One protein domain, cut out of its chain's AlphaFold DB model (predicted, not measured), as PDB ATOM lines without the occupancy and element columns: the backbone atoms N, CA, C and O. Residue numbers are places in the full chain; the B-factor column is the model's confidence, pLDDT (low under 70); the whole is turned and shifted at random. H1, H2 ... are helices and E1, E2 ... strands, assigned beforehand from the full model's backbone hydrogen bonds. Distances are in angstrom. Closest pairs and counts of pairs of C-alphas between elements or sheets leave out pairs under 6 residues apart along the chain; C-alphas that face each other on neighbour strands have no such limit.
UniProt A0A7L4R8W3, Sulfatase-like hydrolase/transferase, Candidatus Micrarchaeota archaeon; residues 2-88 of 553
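Overview. This is residues 2 to 88 of the 553 residues of the protein "Sulfatase-like hydrolase/transferase" of Candidatus Micrarchaeota archaeon (UniProt A0A7L4R8W3). With little regular structure, the domain is a small strand hairpin, E1 and E2, with helix H1 packed on it, chiefly on E1, and a long winding stretch of loop, residues 61 to 88, after the short helix H2. The printed part has 87 residues, of which 27 are in named elements, in the order H1, E1, E2, H2; the class is mixed and the sheet antiparallel. It is only just compact, close to loose, with a radius of gyration of the C-alphas of 14.1 A and spans of 42 by 28 by 27 A.

Along the chain. H1, residues 2 to 13, begins at C-alpha (36.444, -2.353, 34.096) and is 16.8 A long. E1, residues 24 to 29, measures 14.2 A, and E2, residues 45 to 49, 13.0 A. H2, residues 57 to 60, ends at C-alpha (35.906, 19.553, 18.676), 5.2 A from its first.

Arrangement. The closest C-alphas of H1 and E1, Lys 12 and Ile 24, are 5.8 A apart. The hairpin E1 and E2 has N 25 and O 48 within hydrogen-bond range at 2.8 A. H1 and H2 are apart. In H1 every O i to N i+4 pair is within hydrogen-bond range; H2 is too short for one.

Size, cuts and confidence. The printed part has no cut. The link from E1 to E2 is long. Residues 74 to 82 have pLDDT under 70.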
ATOM      1  N   LYS A   2      35.209  -1.810  34.718       92.38
ATOM      2  CA  LYS A   2      36.444  -2.353  34.096       92.38
ATOM      3  C   LYS A   2      36.921  -1.621  32.826       92.38
ATOM      4  O   LYS A   2      38.102  -1.320  32.699       92.38
ATOM      5  N   VAL A   3      36.000  -1.300  31.914       94.00
ATOM      6  CA  VAL A   3      36.299  -0.544  30.680       94.00
ATOM      7  C   VAL A   3      36.778   0.877  30.992       94.00
ATOM      8  O   VAL A   3      37.715   1.374  30.376       94.00
ATOM      9  N   ARG A   4      36.167   1.522  31.988       92.25
ATOM     10  CA  ARG A   4      36.505   2.879  32.422       92.25
ATOM     11  C   ARG A   4      37.918   2.941  32.998       92.25
ATOM     12  O   ARG A   4      38.686   3.823  32.631       92.25
ATOM     13  N   ASP A   5      38.281   1.972  33.833       92.19
ATOM     14  CA  ASP A   5      39.629   1.877  34.402       92.19
ATOM     15  C   ASP A   5      40.687   1.596  33.325       92.19
ATOM     16  O   ASP A   5      41.781   2.160  33.358       92.19
ATOM     17  N   GLU A   6      40.357   0.777  32.320       96.38
ATOM     18  CA  GLU A   6      41.236   0.547  31.171       96.38
ATOM     19  C   GLU A   6      41.467   1.833  30.359       96.38
ATOM     20  O   GLU A   6      42.611   2.149  30.023       96.38
ATOM     21  N   ILE A   7      40.408   2.606  30.089       95.44
ATOM     22  CA  ILE A   7      40.496   3.899  29.394       95.44
ATOM     23  C   ILE A   7      41.349   4.887  30.198       95.44
ATOM     24  O   ILE A   7      42.271   5.481  29.638       95.44
ATOM     25  N   ILE A   8      41.110   5.015  31.510       94.81
ATOM     26  CA  ILE A   8      41.919   5.860  32.404       94.81
ATOM     27  C   ILE A   8      43.402   5.486  32.296       94.81
ATOM     28  O   ILE A   8      44.252   6.364  32.134       94.81
ATOM     29  N   ASN A   9      43.725   4.193  32.363       94.50
ATOM     30  CA  ASN A   9      45.106   3.720  32.307       94.50
ATOM     31  C   ASN A   9      45.769   4.016  30.958       94.50
ATOM     32  O   ASN A   9      46.923   4.446  30.930       94.50
ATOM     33  N   LYS A  10      45.056   3.835  29.841       94.88
ATOM     34  CA  LYS A  10      45.574   4.177  28.507       94.88
ATOM     35  C   LYS A  10      45.809   5.680  28.365       94.88
ATOM     36  O   LYS A  10      46.889   6.078  27.941       94.88
ATOM     37  N   LEU A  11      44.860   6.512  28.797       92.88
ATOM     38  CA  LEU A  11      44.979   7.974  28.744       92.88
ATOM     39  C   LEU A  11      46.128   8.498  29.616       92.88
ATOM     40  O   LEU A  11      46.927   9.308  29.157       92.88
ATOM     41  N   LYS A  12      46.285   7.998  30.850       90.75
ATOM     42  CA  LYS A  12      47.403   8.390  31.734       90.75
ATOM     43  C   LYS A  12      48.773   8.021  31.153       90.75
ATOM     44  O   LYS A  12      49.758   8.724  31.404       90.75
ATOM     45  N   ASN A  13      48.836   6.945  30.372       93.44
ATOM     46  CA  ASN A  13      50.053   6.474  29.715       93.44
ATOM     47  C   ASN A  13      50.281   7.065  28.320       93.44
ATOM     48  O   ASN A  13      51.342   6.825  27.749       93.44
ATOM     49  N   LEU A  14      49.362   7.886  27.801       93.19
ATOM     50  CA  LEU A  14      49.563   8.576  26.534       93.19
ATOM     51  C   LEU A  14      50.788   9.497  26.620       93.19
ATOM     52  O   LEU A  14      50.944  10.280  27.571       93.19
ATOM     53  N   ARG A  15      51.672   9.369  25.632       93.56
ATOM     54  CA  ARG A  15      52.860  10.200  25.460       93.56
ATOM     55  C   ARG A  15      52.826  10.847  24.091       93.56
ATOM     56  O   ARG A  15      52.378  10.233  23.127       93.56
ATOM     57  N   ASP A  16      53.300  12.078  24.050       92.88
ATOM     58  CA  ASP A  16      53.592  12.777  22.816       92.88
ATOM     59  C   ASP A  16      54.679  11.987  22.062       92.88
ATOM     60  O   ASP A  16      55.728  11.700  22.652       92.88
ATOM     61  N   PRO A  17      54.426  11.575  20.809       89.38
ATOM     62  CA  PRO A  17      55.354  10.740  20.056       89.38
ATOM     63  C   PRO A  17      56.665  11.454  19.706       89.38
ATOM     64  O   PRO A  17      57.679  10.780  19.534       89.38
ATOM     65  N   GLU A  18      56.675  12.786  19.627       89.44
ATOM     66  CA  GLU A  18      57.869  13.568  19.299       89.44
ATOM     67  C   GLU A  18      58.682  13.905  20.549       89.44
ATOM     68  O   GLU A  18      59.906  13.771  20.564       89.44
ATOM     69  N   THR A  19      58.008  14.339  21.617       90.94
ATOM     70  CA  THR A  19      58.691  14.864  22.812       90.94
ATOM     71  C   THR A  19      58.805  13.856  23.953       90.94
ATOM     72  O   THR A  19      59.533  14.093  24.919       90.94
ATOM     73  N   GLY A  20      58.058  12.749  23.897       92.56
ATOM     74  CA  GLY A  20      57.959  11.759  24.969       92.56
ATOM     75  C   GLY A  20      57.263  12.272  26.236       92.56
ATOM     76  O   GLY A  20      57.180  11.542  27.228       92.56
ATOM     77  N   LYS A  21      56.761  13.513  26.242       92.25
ATOM     78  CA  LYS A  21      56.078  14.110  27.394       92.25
ATOM     79  C   LYS A  21      54.693  13.507  27.583       92.25
ATOM     80  O   LYS A  21      54.074  12.963  26.673       92.25
ATOM     81  N   ARG A  22      54.191  13.596  28.812       91.62
ATOM     82  CA  ARG A  22      52.837  13.161  29.152       91.62
ATOM     83  C   ARG A  22      51.822  14.165  28.611       91.62
ATOM     84  O   ARG A  22      51.929  15.347  28.906       91.62
ATOM     85  N   VAL A  23      50.837  13.671  27.859       91.50
ATOM     86  CA  VAL A  23      49.789  14.511  27.246       91.50
ATOM     87  C   VAL A  23      48.665  14.799  28.244       91.50
ATOM     88  O   VAL A  23      48.179  15.920  28.342       91.50
ATOM     89  N   ILE A  24      48.277  13.798  29.041       92.44
ATOM     90  CA  ILE A  24      47.159  13.880  29.992       92.44
ATOM     91  C   ILE A  24      47.679  14.002  31.425       92.44
ATOM     92  O   ILE A  24      48.262  13.049  31.947       92.44
ATOM     93  N   ALA A  25      47.434  15.136  32.083       90.00
ATOM     94  CA  ALA A  25      47.812  15.377  33.477       90.00
ATOM     95  C   ALA A  25      46.982  14.518  34.439       90.00
ATOM     96  O   ALA A  25      47.531  13.769  35.260       90.00
ATOM     97  N   LYS A  26      45.657  14.547  34.279       90.94
ATOM     98  CA  LYS A  26      44.709  13.915  35.198       90.94
ATOM     99  C   LYS A  26      43.514  13.345  34.439       90.94
ATOM    100  O   LYS A  26      43.100  13.876  33.418       90.94
ATOM    101  N   VAL A  27      42.986  12.232  34.938       92.69
ATOM    102  CA  VAL A  27      41.694  11.688  34.508       92.69
ATOM    103  C   VAL A  27      40.933  11.354  35.775       92.69
ATOM    104  O   VAL A  27      41.449  10.591  36.598       92.69
ATOM    105  N   GLN A  28      39.765  11.955  35.938       91.31
ATOM    106  CA  GLN A  28      38.899  11.798  37.101       91.31
ATOM    107  C   GLN A  28      37.596  11.147  36.675       91.31
ATOM    108  O   GLN A  28      37.117  11.381  35.561       91.31
ATOM    109  N   LYS A  29      37.034  10.321  37.550       92.94
ATOM    110  CA  LYS A  29      35.705   9.772  37.331       92.94
ATOM    111  C   LYS A  29      34.666  10.783  37.814       92.94
ATOM    112  O   LYS A  29      34.964  11.644  38.643       92.94
ATOM    113  N   ARG A  30      33.451  10.709  37.275       91.81
ATOM    114  CA  ARG A  30      32.397  11.688  37.583       91.81
ATOM    115  C   ARG A  30      32.071  11.811  39.070       91.81
ATOM    116  O   ARG A  30      31.738  12.894  39.524       91.81
ATOM    117  N   GLU A  31      32.175  10.719  39.819       89.75
ATOM    118  CA  GLU A  31      31.840  10.638  41.246       89.75
ATOM    119  C   GLU A  31      32.939  11.247  42.118       89.75
ATOM    120  O   GLU A  31      32.689  11.584  43.269       89.75
ATOM    121  N   ASP A  32      34.143  11.420  41.560       87.25
ATOM    122  CA  ASP A  32      35.238  12.135  42.215       87.25
ATOM    123  C   ASP A  32      35.041  13.663  42.152       87.25
ATOM    124  O   ASP A  32      35.792  14.401  42.789       87.25
ATOM    125  N   ILE A  33      34.110  14.147  41.318       86.56
ATOM    126  CA  ILE A  33      33.932  15.575  41.005       86.56
ATOM    127  C   ILE A  33      32.528  16.057  41.364       86.56
ATOM    128  O   ILE A  33      32.378  17.132  41.938       86.56
ATOM    129  N   TYR A  34      31.501  15.288  41.015       88.50
ATOM    130  CA  TYR A  34      30.108  15.694  41.133       88.50
ATOM    131  C   TYR A  34      29.368  14.867  42.183       88.50
ATOM    132  O   TYR A  34      29.550  13.654  42.297       88.50
ATOM    133  N   SER A  35      28.458  15.526  42.894       90.25
ATOM    134  CA  SER A  35      27.518  14.925  43.838       90.25
ATOM    135  C   SER A  35      26.087  15.391  43.535       90.25
ATOM    136  O   SER A  35      25.864  16.278  42.710       90.25
ATOM    137  N   GLY A  36      25.092  14.761  44.165       90.75
ATOM    138  CA  GLY A  36      23.688  15.160  44.043       90.75
ATOM    139  C   GLY A  36      22.872  14.398  42.986       90.75
ATOM    140  O   GLY A  36      23.366  13.464  42.343       90.75
ATOM    141  N   PRO A  37      21.589  14.768  42.813       87.12
ATOM    142  CA  PRO A  37      20.596  13.958  42.098       87.12
ATOM    143  C   PRO A  37      20.854  13.839  40.589       87.12
ATOM    144  O   PRO A  37      20.341  12.923  39.948       87.12
ATOM    145  N   TYR A  38      21.678  14.722  40.022       88.38
ATOM    146  CA  TYR A  38      21.963  14.777  38.586       88.38
ATOM    147  C   TYR A  38      23.333  14.212  38.197       88.38
ATOM    148  O   TYR A  38      23.721  14.319  37.036       88.38
ATOM    149  N   VAL A  39      24.068  13.572  39.118       89.69
ATOM    150  CA  VAL A  39      25.420  13.041  38.845       89.69
ATOM    151  C   VAL A  39      25.463  12.124  37.615       89.69
ATOM    152  O   VAL A  39      26.410  12.168  36.832       89.69
ATOM    153  N   ASN A  40      24.404  11.346  37.376       89.75
ATOM    154  CA  ASN A  40      24.321  10.424  36.241       89.75
ATOM    155  C   ASN A  40      24.107  11.111  34.880       89.75
ATOM    156  O   ASN A  40      24.219  10.441  33.858       89.75
ATOM    157  N   ASN A  41      23.849  12.423  34.851       90.81
ATOM    158  CA  ASN A  41      23.739  13.209  33.618       90.81
ATOM    159  C   ASN A  41      25.098  13.756  33.141       90.81
ATOM    160  O   ASN A  41      25.179  14.350  32.069       90.81
ATOM    161  N   SER A  42      26.160  13.587  33.937       87.19
ATOM    162  CA  SER A  42      27.512  14.055  33.619       87.19
ATOM    163  C   SER A  42      28.341  13.006  32.863       87.19
ATOM    164  O   SER A  42      28.039  11.809  32.886       87.19
ATOM    165  N   ALA A  43      29.409  13.456  32.195       89.56
ATOM    166  CA  ALA A  43      30.345  12.577  31.497       89.56
ATOM    167  C   ALA A  43      31.047  11.622  32.474       89.56
ATOM    168  O   ALA A  43      31.500  12.047  33.530       89.56
ATOM    169  N   ASP A  44      31.201  10.345  32.106       92.50
ATOM    170  CA  ASP A  44      31.786   9.329  32.996       92.50
ATOM    171  C   ASP A  44      33.237   9.620  33.406       92.50
ATOM    172  O   ASP A  44      33.672   9.173  34.472       92.50
ATOM    173  N   LEU A  45      33.983  10.327  32.551       91.75
ATOM    174  CA  LEU A  45      35.379  10.700  32.748       91.75
ATOM    175  C   LEU A  45      35.608  12.158  32.362       91.75
ATOM    176  O   LEU A  45      35.213  12.585  31.277       91.75
ATOM    177  N   ILE A  46      36.340  12.876  33.207       90.19
ATOM    178  CA  ILE A  46      36.856  14.214  32.920       90.19
ATOM    179  C   ILE A  46      38.367  14.115  32.743       90.19
ATOM    180  O   ILE A  46      39.069  13.527  33.570       90.19
ATOM    181  N   VAL A  47      38.858  14.662  31.632       90.50
ATOM    182  CA  VAL A  47      40.256  14.565  31.204       90.50
ATOM    183  C   VAL A  47      40.894  15.949  31.238       90.50
ATOM    184  O   VAL A  47      40.447  16.856  30.541       90.50
ATOM    185  N   SER A  48      41.975  16.074  32.004       89.88
ATOM    186  CA  SER A  48      42.793  17.282  32.084       89.88
ATOM    187  C   SER A  48      44.124  17.065  31.367       89.88
ATOM    188  O   SER A  48      44.861  16.120  31.675       89.88
ATOM    189  N   PHE A  49      44.457  17.935  30.420       88.88
ATOM    190  CA  PHE A  49      45.717  17.922  29.683       88.88
ATOM    191  C   PHE A  49      46.864  18.496  30.518       88.88
ATOM    192  O   PHE A  49      46.659  19.246  31.468       88.88
ATOM    193  N   SER A  50      48.090  18.094  30.184       88.19
ATOM    194  CA  SER A  50      49.304  18.706  30.735       88.19
ATOM    195  C   SER A  50      49.579  20.063  30.073       88.19
ATOM    196  O   SER A  50      49.131  20.274  28.944       88.19
ATOM    197  N   PRO A  51      50.346  20.966  30.716       84.38
ATOM    198  CA  PRO A  51      50.652  22.277  30.152       84.38
ATOM    199  C   PRO A  51      51.237  22.172  28.739       84.38
ATOM    200  O   PRO A  51      52.163  21.393  28.500       84.38
ATOM    201  N   GLY A  52      50.687  22.955  27.810       83.75
ATOM    202  CA  GLY A  52      51.063  22.940  26.392       83.75
ATOM    203  C   GLY A  52      50.280  21.955  25.515       83.75
ATOM    204  O   GLY A  52      50.475  21.966  24.303       83.75
ATOM    205  N   TYR A  53      49.378  21.148  26.086       86.81
ATOM    206  CA  TYR A  53      48.489  20.245  25.348       86.81
ATOM    207  C   TYR A  53      47.021  20.644  25.518       86.81
ATOM    208  O   TYR A  53      46.626  21.173  26.553       86.81
ATOM    209  N   ARG A  54      46.206  20.343  24.504       84.62
ATOM    210  CA  ARG A  54      44.760  20.609  24.474       84.62
ATOM    211  C   ARG A  54      44.052  19.683  23.492       84.62
ATOM    212  O   ARG A  54      44.699  18.987  22.709       84.62
ATOM    213  N   VAL A  55      42.721  19.725  23.492       84.88
ATOM    214  CA  VAL A  55      41.912  19.087  22.446       84.88
ATOM    215  C   VAL A  55      42.159  19.751  21.083       84.88
ATOM    216  O   VAL A  55      42.299  20.976  20.982       84.88
ATOM    217  N   SER A  56      42.231  18.933  20.029       81.44
ATOM    218  CA  SER A  56      42.393  19.424  18.658       81.44
ATOM    219  C   SER A  56      41.116  20.112  18.170       81.44
ATOM    220  O   SER A  56      40.000  19.728  18.529       81.44
ATOM    221  N   TRP A  57      41.271  21.091  17.281       76.31
ATOM    222  CA  TRP A  57      40.137  21.760  16.640       76.31
ATOM    223  C   TRP A  57      39.275  20.805  15.822       76.31
ATOM    224  O   TRP A  57      38.050  20.915  15.821       76.31
ATOM    225  N   GLN A  58      39.920  19.865  15.130       78.38
ATOM    226  CA  GLN A  58      39.221  18.896  14.298       78.38
ATOM    227  C   GLN A  58      38.326  18.004  15.154       78.38
ATOM    228  O   GLN A  58      37.165  17.807  14.809       78.38
ATOM    229  N   THR A  59      38.823  17.539  16.303       79.50
ATOM    230  CA  THR A  59      38.051  16.699  17.225       79.50
ATOM    231  C   THR A  59      36.872  17.447  17.839       79.50
ATOM    232  O   THR A  59      35.785  16.881  17.928       79.50
ATOM    233  N   THR A  60      37.025  18.729  18.182       73.75
ATOM    234  CA  THR A  60      35.906  19.553  18.676       73.75
ATOM    235  C   THR A  60      34.788  19.713  17.641       73.75
ATOM    236  O   THR A  60      33.623  19.815  18.008       73.75
ATOM    237  N   LEU A  61      35.119  19.684  16.348       78.06
ATOM    238  CA  LEU A  61      34.152  19.745  15.246       78.06
ATOM    239  C   LEU A  61      33.620  18.358  14.821       78.06
ATOM    240  O   LEU A  61      32.941  18.252  13.803       78.06
ATOM    241  N   GLY A  62      33.927  17.297  15.579       80.19
ATOM    242  CA  GLY A  62      33.505  15.919  15.292       80.19
ATOM    243  C   GLY A  62      34.400  15.159  14.306       80.19
ATOM    244  O   GLY A  62      34.053  14.059  13.881       80.19
ATOM    245  N   GLY A  63      35.547  15.724  13.930       82.38
ATOM    246  CA  GLY A  63      36.559  15.074  13.102       82.38
ATOM    247  C   GLY A  63      37.413  14.067  13.878       82.38
ATOM    248  O   GLY A  63      37.609  14.177  15.087       82.38
ATOM    249  N   VAL A  64      37.968  13.089  13.162       84.12
ATOM    250  CA  VAL A  64      38.897  12.093  13.718       84.12
ATOM    251  C   VAL A  64      40.237  12.246  12.992       84.12
ATOM    252  O   VAL A  64      40.409  11.654  11.924       84.12
ATOM    253  N   PRO A  65      41.154  13.091  13.501       80.50
ATOM    254  CA  PRO A  65      42.444  13.304  12.858       80.50
ATOM    255  C   PRO A  65      43.271  12.008  12.837       80.50
ATOM    256  O   PRO A  65      43.147  11.180  13.745       80.50
ATOM    257  N   PRO A  66      44.122  11.811  11.813       78.56
ATOM    258  CA  PRO A  66      45.004  10.647  11.732       78.56
ATOM    259  C   PRO A  66      46.122  10.685  12.785       78.56
ATOM    260  O   PRO A  66      46.636   9.639  13.179       78.56
ATOM    261  N   GLU A  67      46.493  11.882  13.238       84.75
ATOM    262  CA  GLU A  67      47.526  12.112  14.242       84.75
ATOM    263  C   GLU A  67      46.908  12.273  15.635       84.75
ATOM    264  O   GLU A  67      45.853  12.882  15.808       84.75
ATOM    265  N   VAL A  68      47.580  11.716  16.646       84.69
ATOM    266  CA  VAL A  68      47.132  11.786  18.050       84.69
ATOM    267  C   VAL A  68      47.521  13.120  18.702       84.69
ATOM    268  O   VAL A  68      46.840  13.577  19.618       84.69
ATOM    269  N   VAL A  69      48.608  13.740  18.235       88.44
ATOM    270  CA  VAL A  69      49.109  15.053  18.663       88.44
ATOM    271  C   VAL A  69      49.601  15.780  17.415       88.44
ATOM    272  O   VAL A  69      50.373  15.199  16.660       88.44
ATOM    273  N   GLU A  70      49.176  17.028  17.224       86.75
ATOM    274  CA  GLU A  70      49.589  17.887  16.106       86.75
ATOM    275  C   GLU A  70      50.023  19.279  16.621       86.75
ATOM    276  O   GLU A  70      49.471  19.760  17.622       86.75
ATOM    277  N   PRO A  71      50.985  19.967  15.974       84.62
ATOM    278  CA  PRO A  71      51.378  21.322  16.361       84.62
ATOM    279  C   PRO A  71      50.254  22.348  16.155       84.62
ATOM    280  O   PRO A  71      49.797  22.585  15.036       84.62
ATOM    281  N   ASN A  72      49.864  23.053  17.221       77.69
ATOM    282  CA  ASN A  72      48.961  24.199  17.113       77.69
ATOM    283  C   ASN A  72      49.753  25.498  16.904       77.69
ATOM    284  O   ASN A  72      50.313  26.058  17.843       77.69
ATOM    285  N   LEU A  73      49.777  25.991  15.665       79.50
ATOM    286  CA  LEU A  73      50.513  27.205  15.285       79.50
ATOM    287  C   LEU A  73      49.675  28.493  15.368       79.50
ATOM    288  O   LEU A  73      50.156  29.565  14.999       79.50
ATOM    289  N   LYS A  74      48.415  28.413  15.812       67.88
ATOM    290  CA  LYS A  74      47.526  29.579  15.898       67.88
ATOM    291  C   LYS A  74      47.661  30.275  17.251       67.88
ATOM    292  O   LYS A  74      47.659  29.627  18.297       67.88
ATOM    293  N   LYS A  75      47.733  31.610  17.229       60.22
ATOM    294  CA  LYS A  75      47.706  32.431  18.445       60.22
ATOM    295  C   LYS A  75      46.288  32.430  19.027       60.22
ATOM    296  O   LYS A  75      45.385  33.019  18.453       60.22
ATOM    297  N   TRP A  76      46.173  31.725  20.152       56.00
ATOM    298  CA  TRP A  76      45.081  31.628  21.126       56.00
ATOM    299  C   TRP A  76      43.683  31.156  20.677       56.00
ATOM    300  O   TRP A  76      43.085  31.637  19.723       56.00
ATOM    301  N   SER A  77      43.106  30.264  21.487       53.03
ATOM    302  CA  SER A  77      41.739  30.416  22.005       53.03
ATOM    303  C   SER A  77      41.626  29.602  23.296       53.03
ATOM    304  O   SER A  77      42.247  28.543  23.384       53.03
ATOM    305  N   GLY A  78      40.832  30.058  24.264       59.88
ATOM    306  CA  GLY A  78      40.599  29.347  25.523       59.88
ATOM    307  C   GLY A  78      40.224  27.872  25.338       59.88
ATOM    308  O   GLY A  78      39.525  27.512  24.387       59.88
ATOM    309  N   ASP A  79      40.717  27.033  26.245       62.50
ATOM    310  CA  ASP A  79      40.368  25.620  26.309       62.50
ATOM    311  C   ASP A  79      39.160  25.435  27.236       62.50
ATOM    312  O   ASP A  79      39.085  26.016  28.320       62.50
ATOM    313  N   HIS A  80      38.188  24.628  26.813       66.19
ATOM    314  CA  HIS A  80      36.971  24.391  27.585       66.19
ATOM    315  C   HIS A  80      37.213  23.374  28.700       66.19
ATOM    316  O   HIS A  80      37.091  22.175  28.472       66.19
ATOM    317  N   CYS A  81      37.521  23.847  29.910       59.06
ATOM    318  CA  CYS A  81      37.580  23.028  31.130       59.06
ATOM    319  C   CYS A  81      38.470  21.776  31.013       59.06
ATOM    320  O   CYS A  81      38.194  20.753  31.636       59.06
ATOM    321  N   THR A  82      39.528  21.840  30.200       69.69
ATOM    322  CA  THR A  82      40.431  20.704  29.982       69.69
ATOM    323  C   THR A  82      41.785  20.872  30.671       69.69
ATOM    324  O   THR A  82      42.696  20.092  30.403       69.69
ATOM    325  N   SER A  83      41.959  21.877  31.528       72.62
ATOM    326  CA  SER A  83      43.133  22.020  32.395       72.62
ATOM    327  C   SER A  83      42.907  21.321  33.738       72.62
ATOM    328  O   SER A  83      41.775  21.047  34.141       72.62
ATOM    329  N   ASP A  84      43.990  20.959  34.424       78.81
ATOM    330  CA  ASP A  84      43.904  20.509  35.816       78.81
ATOM    331  C   ASP A  84      43.712  21.751  36.699       78.81
ATOM    332  O   ASP A  84      44.546  22.652  36.612       78.81
ATOM    333  N   PRO A  85      42.670  21.835  37.550       75.81
ATOM    334  CA  PRO A  85      42.486  22.971  38.452       75.81
ATOM    335  C   PRO A  85      43.712  23.274  39.320       75.81
ATOM    336  O   PRO A  85      43.962  24.432  39.632       75.81
ATOM    337  N   ALA A  86      44.524  22.263  39.654       78.31
ATOM    338  CA  ALA A  86      45.773  22.456  40.393       78.31
ATOM    339  C   ALA A  86      46.849  23.242  39.610       78.31
ATOM    340  O   ALA A  86      47.855  23.640  40.190       78.31
ATOM    341  N   GLN A  87      46.666  23.434  38.302       74.69
ATOM    342  CA  GLN A  87      47.550  24.202  37.415       74.69
ATOM    343  C   GLN A  87      46.971  25.573  37.047       74.69
ATOM    344  O   GLN A  87      47.624  26.344  36.348       74.69
ATOM    345  N   THR A  88      45.753  25.883  37.489       74.38
ATOM    346  CA  THR A  88      45.146  27.196  37.290       74.38
ATOM    347  C   THR A  88      45.735  28.160  38.318       74.38
ATOM    348  O   THR A  88      45.367  28.122  39.488       74.38
TER     349      THR A  88